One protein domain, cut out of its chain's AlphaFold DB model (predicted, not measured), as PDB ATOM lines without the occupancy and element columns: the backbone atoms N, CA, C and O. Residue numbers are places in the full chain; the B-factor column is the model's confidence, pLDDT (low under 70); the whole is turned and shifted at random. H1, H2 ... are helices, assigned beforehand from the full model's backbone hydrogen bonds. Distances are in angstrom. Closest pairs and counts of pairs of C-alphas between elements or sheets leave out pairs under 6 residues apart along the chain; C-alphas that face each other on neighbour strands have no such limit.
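What this domain is: This is residues 62 to 109 of the 109 residues of an uncharacterized protein of Schistosoma rodhaini (UniProt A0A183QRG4). What does the model look like at first sight? It is a lopsided helical hairpin: the long helix H1 makes the length, and the shorter H2 folds back beside the last part of it after a turn, so that much of H1 has no partner. How much is printed, and of what class is it? The printed part has 48 residues with two named helices, H1 then H2, and no named strand, and its class is all helix. How compact is it? It is loose, with a radius of gyration of the C-alphas of 13.9 A, and it spans 42 by 20 by 11 A, only just a rod.

Where its parts are: Where is the longest helix? H1 holds residues 66 to 88 and is 32.6 A long from first to last C-alpha, beginning at C-alpha 66 at (200.318, 232.976, 312.871). Where is the other helix? H2 holds residues 94 to 106 and measures 18.6 A, ending at C-alpha 106 at (214.566, 252.505, 326.937).

How they stand to each other: How does H2 stand to H1? They touch, with residues 83 to 87 alone on the side of H1, and their closest C-alphas, those of Leu 87 and Lys 97, are 6.0 A apart. Which way do they run? They run opposite ways at a shallow tilt of 32 degrees and form a helical hairpin. What do the backbones show? In H1 and H2 every O i to N i+4 pair is within hydrogen-bond range.

The domain as a whole: How far does it reach? The two C-alphas farthest apart, those of Arg 64 and Thr 93, are 42.3 A apart. Is the printed part whole, and what stands free? It has no cut, and the link from H1 to H2 is tight; residues 64 to 71, 73 to 78 and 90 to 95 stand free. Where is confidence low? The mean pLDDT of the printed part is 72.3, and 19 residues are under 70, among them 89 to 96 and 104 to 109.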
ATOM      1  N   PHE A  62     198.502 241.467 310.341       57.47
ATOM      2  CA  PHE A  62     199.838 241.204 310.894       57.47
ATOM      3  C   PHE A  62     199.796 240.342 312.166       57.47
ATOM      4  O   PHE A  62     200.686 239.535 312.389       57.47
ATOM      5  N   LEU A  63     198.745 240.491 312.980       61.72
ATOM      6  CA  LEU A  63     198.508 239.676 314.176       61.72
ATOM      7  C   LEU A  63     197.645 238.433 313.895       61.72
ATOM      8  O   LEU A  63     197.488 237.594 314.776       61.72
ATOM      9  N   ARG A  64     197.048 238.321 312.699       67.12
ATOM     10  CA  ARG A  64     196.360 237.105 312.223       67.12
ATOM     11  C   ARG A  64     197.326 236.127 311.566       67.12
ATOM     12  O   ARG A  64     197.065 234.929 311.565       67.12
ATOM     13  N   ASP A  65     198.409 236.648 311.002       78.88
ATOM     14  CA  ASP A  65     199.528 235.865 310.512       78.88
ATOM     15  C   ASP A  65     200.162 235.133 311.701       78.88
ATOM     16  O   ASP A  65     200.751 235.734 312.604       78.88
ATOM     17  N   THR A  66     199.930 233.823 311.740       82.12
ATOM     18  CA  THR A  66     200.318 232.976 312.871       82.12
ATOM     19  C   THR A  66     201.836 232.887 312.987       82.12
ATOM     20  O   THR A  66     202.352 232.863 314.107       82.12
ATOM     21  N   ASP A  67     202.549 232.944 311.861       84.62
ATOM     22  CA  ASP A  67     204.007 232.888 311.827       84.62
ATOM     23  C   ASP A  67     204.601 234.184 312.379       84.62
ATOM     24  O   ASP A  67     205.416 234.144 313.303       84.62
ATOM     25  N   LYS A  68     204.098 235.345 311.941       81.00
ATOM     26  CA  LYS A  68     204.534 236.653 312.472       81.00
ATOM     27  C   LYS A  68     204.185 236.848 313.940       81.00
ATOM     28  O   LYS A  68     204.959 237.431 314.699       81.00
ATOM     29  N   LEU A  69     203.028 236.351 314.373       80.88
ATOM     30  CA  LEU A  69     202.643 236.379 315.782       80.88
ATOM     31  C   LEU A  69     203.558 235.484 316.628       80.88
ATOM     32  O   LEU A  69     203.901 235.847 317.756       80.88
ATOM     33  N   ASN A  70     203.986 234.339 316.096       85.06
ATOM     34  CA  ASN A  70     204.939 233.465 316.767       85.06
ATOM     35  C   ASN A  70     206.345 234.085 316.818       85.06
ATOM     36  O   ASN A  70     206.985 234.061 317.867       85.06
ATOM     37  N   GLU A  71     206.802 234.716 315.736       86.50
ATOM     38  CA  GLU A  71     208.054 235.481 315.715       86.50
ATOM     39  C   GLU A  71     208.039 236.624 316.730       86.50
ATOM     40  O   GLU A  71     208.982 236.766 317.507       86.50
ATOM     41  N   PHE A  72     206.946 237.389 316.799       83.75
ATOM     42  CA  PHE A  72     206.780 238.443 317.796       83.75
ATOM     43  C   PHE A  72     206.833 237.887 319.226       83.75
ATOM     44  O   PHE A  72     207.534 238.433 320.077       83.75
ATOM     45  N   LYS A  73     206.152 236.764 319.496       85.31
ATOM     46  CA  LYS A  73     206.208 236.077 320.799       85.31
ATOM     47  C   LYS A  73     207.616 235.587 321.149       85.31
ATOM     48  O   LYS A  73     208.020 235.711 322.307       85.31
ATOM     49  N   LYS A  74     208.368 235.057 320.177       87.75
ATOM     50  CA  LYS A  74     209.762 234.618 320.365       87.75
ATOM     51  C   LYS A  74     210.678 235.805 320.633       87.75
ATOM     52  O   LYS A  74     211.421 235.781 321.607       87.75
ATOM     53  N   ALA A  75     210.578 236.868 319.838       84.06
ATOM     54  CA  ALA A  75     211.345 238.093 320.042       84.06
ATOM     55  C   ALA A  75     211.069 238.705 321.422       84.06
ATOM     56  O   ALA A  75     211.994 239.137 322.107       84.06
ATOM     57  N   LEU A  76     209.808 238.688 321.859       82.75
ATOM     58  CA  LEU A  76     209.422 239.155 323.184       82.75
ATOM     59  C   LEU A  76     209.998 238.266 324.294       82.75
ATOM     60  O   LEU A  76     210.601 238.786 325.228       82.75
ATOM     61  N   SER A  77     209.863 236.943 324.179       83.62
ATOM     62  CA  SER A  77     210.400 235.999 325.172       83.62
ATOM     63  C   SER A  77     211.918 236.103 325.296       83.62
ATOM     64  O   SER A  77     212.432 236.181 326.406       83.62
ATOM     65  N   ASN A  78     212.633 236.203 324.173       86.88
ATOM     66  CA  ASN A  78     214.087 236.365 324.165       86.88
ATOM     67  C   ASN A  78     214.523 237.654 324.878       86.88
ATOM     68  O   ASN A  78     215.514 237.653 325.601       86.88
ATOM     69  N   ARG A  79     213.771 238.750 324.715       79.75
ATOM     70  CA  ARG A  79     214.044 240.014 325.420       79.75
ATOM     71  C   ARG A  79     213.818 239.887 326.923       79.75
ATOM     72  O   ARG A  79     214.635 240.374 327.694       79.75
ATOM     73  N   PHE A  80     212.746 239.216 327.344       78.38
ATOM     74  CA  PHE A  80     212.512 238.949 328.766       78.38
ATOM     75  C   PHE A  80     213.587 238.047 329.373       78.38
ATOM     76  O   PHE A  80     214.003 238.298 330.500       78.38
ATOM     77  N   GLN A  81     214.075 237.059 328.621       84.19
ATOM     78  CA  GLN A  81     215.180 236.214 329.060       84.19
ATOM     79  C   GLN A  81     216.464 237.027 329.244       84.19
ATOM     80  O   GLN A  81     217.061 236.972 330.310       84.19
ATOM     81  N   ALA A  82     216.831 237.868 328.272       77.50
ATOM     82  CA  ALA A  82     218.003 238.737 328.389       77.50
ATOM     83  C   ALA A  82     217.915 239.688 329.599       77.50
ATOM     84  O   ALA A  82     218.911 239.922 330.278       77.50
ATOM     85  N   ILE A  83     216.718 240.205 329.902       73.81
ATOM     86  CA  ILE A  83     216.479 241.035 331.093       73.81
ATOM     87  C   ILE A  83     216.622 240.209 332.379       73.81
ATOM     88  O   ILE A  83     217.208 240.684 333.347       73.81
ATOM     89  N   HIS A  84     216.106 238.982 332.409       73.75
ATOM     90  CA  HIS A  84     216.238 238.081 333.553       73.75
ATOM     91  C   HIS A  84     217.700 237.685 333.810       73.75
ATOM     92  O   HIS A  84     218.156 237.719 334.950       73.75
ATOM     93  N   ASP A  85     218.455 237.381 332.758       79.12
ATOM     94  CA  ASP A  85     219.870 237.021 332.859       79.12
ATOM     95  C   ASP A  85     220.706 238.215 333.347       79.12
ATOM     96  O   ASP A  85     221.549 238.062 334.230       79.12
ATOM     97  N   LEU A  86     220.394 239.423 332.864       74.31
ATOM     98  CA  LEU A  86     220.980 240.671 333.360       74.31
ATOM     99  C   LEU A  86     220.680 240.900 334.854       74.31
ATOM    100  O   LEU A  86     221.540 241.371 335.591       74.31
ATOM    101  N   LEU A  87     219.480 240.546 335.319       66.56
ATOM    102  CA  LEU A  87     219.071 240.698 336.721       66.56
ATOM    103  C   LEU A  87     219.692 239.673 337.672       66.56
ATOM    104  O   LEU A  87     219.811 239.948 338.871       66.56
ATOM    105  N   ASN A  88     220.068 238.506 337.154       70.06
ATOM    106  CA  ASN A  88     220.649 237.416 337.934       70.06
ATOM    107  C   ASN A  88     222.183 237.422 337.930       70.06
ATOM    108  O   ASN A  88     222.781 236.808 338.808       70.06
ATOM    109  N   GLY A  89     222.819 238.110 336.975       61.62
ATOM    110  CA  GLY A  89     224.279 238.196 336.862       61.62
ATOM    111  C   GLY A  89     224.959 239.175 337.828       61.62
ATOM    112  O   GLY A  89     226.171 239.096 338.003       61.62
ATOM    113  N   GLU A  90     224.210 240.075 338.473       55.59
ATOM    114  CA  GLU A  90     224.751 241.081 339.395       55.59
ATOM    115  C   GLU A  90     224.121 240.962 340.793       55.59
ATOM    116  O   GLU A  90     222.902 241.064 340.962       55.59
ATOM    117  N   GLU A  91     224.947 240.807 341.828       54.34
ATOM    118  CA  GLU A  91     224.557 240.928 343.241       54.34
ATOM    119  C   GLU A  91     224.495 242.414 343.642       54.34
ATOM    120  O   GLU A  91     225.137 242.876 344.580       54.34
ATOM    121  N   THR A  92     223.771 243.212 342.854       58.25
ATOM    122  CA  THR A  92     223.648 244.654 343.074       58.25
ATOM    123  C   THR A  92     222.316 244.999 343.726       58.25
ATOM    124  O   THR A  92     221.360 244.214 343.713       58.25
ATOM    125  N   THR A  93     222.275 246.152 344.393       67.94
ATOM    126  CA  THR A  93     221.118 246.587 345.178       67.94
ATOM    127  C   THR A  93     219.846 246.575 344.320       67.94
ATOM    128  O   THR A  93     219.868 246.808 343.114       67.94
ATOM    129  N   MET A  94     218.688 246.296 344.923       66.12
ATOM    130  CA  MET A  94     217.419 246.172 344.183       66.12
ATOM    131  C   MET A  94     217.112 247.404 343.300       66.12
ATOM    132  O   MET A  94     216.464 247.303 342.257       66.12
ATOM    133  N   GLU A  95     217.624 248.572 343.691       65.19
ATOM    134  CA  GLU A  95     217.518 249.825 342.951       65.19
ATOM    135  C   GLU A  95     218.393 249.874 341.684       65.19
ATOM    136  O   GLU A  95     217.918 250.340 340.645       65.19
ATOM    137  N   SER A  96     219.625 249.347 341.713       69.19
ATOM    138  CA  SER A  96     220.470 249.244 340.512       69.19
ATOM    139  C   SER A  96     219.924 248.208 339.533       69.19
ATOM    140  O   SER A  96     219.866 248.477 338.334       69.19
ATOM    141  N   LYS A  97     219.392 247.086 340.039       72.25
ATOM    142  CA  LYS A  97     218.652 246.102 339.229       72.25
ATOM    143  C   LYS A  97     217.461 246.741 338.516       72.25
ATOM    144  O   LYS A  97     217.281 246.588 337.308       72.25
ATOM    145  N   TRP A  98     216.672 247.532 339.244       71.12
ATOM    146  CA  TRP A  98     215.540 248.266 338.676       71.12
ATOM    147  C   TRP A  98     215.963 249.337 337.657       71.12
ATOM    148  O   TRP A  98     215.256 249.579 336.674       71.12
ATOM    149  N   LYS A  99     217.120 249.976 337.859       75.62
ATOM    150  CA  LYS A  99     217.711 250.919 336.902       75.62
ATOM    151  C   LYS A  99     218.113 250.221 335.596       75.62
ATOM    152  O   LYS A  99     217.707 250.698 334.539       75.62
ATOM    153  N   GLY A 100     218.770 249.060 335.664       73.81
ATOM    154  CA  GLY A 100     219.149 248.270 334.484       73.81
ATOM    155  C   GLY A 100     217.950 247.821 333.637       73.81
ATOM    156  O   GLY A 100     217.982 247.924 332.411       73.81
ATOM    157  N   ILE A 101     216.835 247.427 334.270       70.06
ATOM    158  CA  ILE A 101     215.584 247.099 333.557       70.06
ATOM    159  C   ILE A 101     215.047 248.317 332.797       70.06
ATOM    160  O   ILE A 101     214.646 248.205 331.637       70.06
ATOM    161  N   LYS A 102     215.021 249.488 333.447       69.38
ATOM    162  CA  LYS A 102     214.536 250.726 332.821       69.38
ATOM    163  C   LYS A 102     215.390 251.115 331.613       69.38
ATOM    164  O   LYS A 102     214.834 251.524 330.598       69.38
ATOM    165  N   GLU A 103     216.705 250.942 331.701       70.12
ATOM    166  CA  GLU A 103     217.647 251.231 330.615       70.12
ATOM    167  C   GLU A 103     217.494 250.253 329.440       70.12
ATOM    168  O   GLU A 103     217.364 250.697 328.300       70.12
ATOM    169  N   ALA A 104     217.393 248.945 329.697       64.44
ATOM    170  CA  ALA A 104     217.182 247.936 328.653       64.44
ATOM    171  C   ALA A 104     215.865 248.148 327.879       64.44
ATOM    172  O   ALA A 104     215.809 247.964 326.663       64.44
ATOM    173  N   ILE A 105     214.806 248.585 328.570       63.50
ATOM    174  CA  ILE A 105     213.519 248.921 327.946       63.50
ATOM    175  C   ILE A 105     213.609 250.234 327.148       63.50
ATOM    176  O   ILE A 105     212.987 250.343 326.092       63.50
ATOM    177  N   ALA A 106     214.385 251.218 327.615       64.88
ATOM    178  CA  ALA A 106     214.566 252.505 326.937       64.88
ATOM    179  C   ALA A 106     215.451 252.419 325.679       64.88
ATOM    180  O   ALA A 106     215.234 253.169 324.732       64.88
ATOM    181  N   LEU A 107     216.401 251.479 325.641       64.75
ATOM    182  CA  LEU A 107     217.349 251.266 324.536       64.75
ATOM    183  C   LEU A 107     216.731 250.699 323.242       64.75
ATOM    184  O   LEU A 107     217.452 250.494 322.272       64.75
ATOM    185  N   THR A 108     215.422 250.428 323.203       49.41
ATOM    186  CA  THR A 108     214.765 249.765 322.055       49.41
ATOM    187  C   THR A 108     213.817 250.688 321.264       49.41
ATOM    188  O   THR A 108     212.818 250.206 320.718       49.41
ATOM    189  N   HIS A 109     214.101 251.997 321.224       44.66
ATOM    190  CA  HIS A 109     213.428 252.983 320.365       44.66
ATOM    191  C   HIS A 109     214.227 253.301 319.103       44.66
ATOM    192  O   HIS A 109     215.466 253.421 319.210       44.66
TER     193      HIS A 109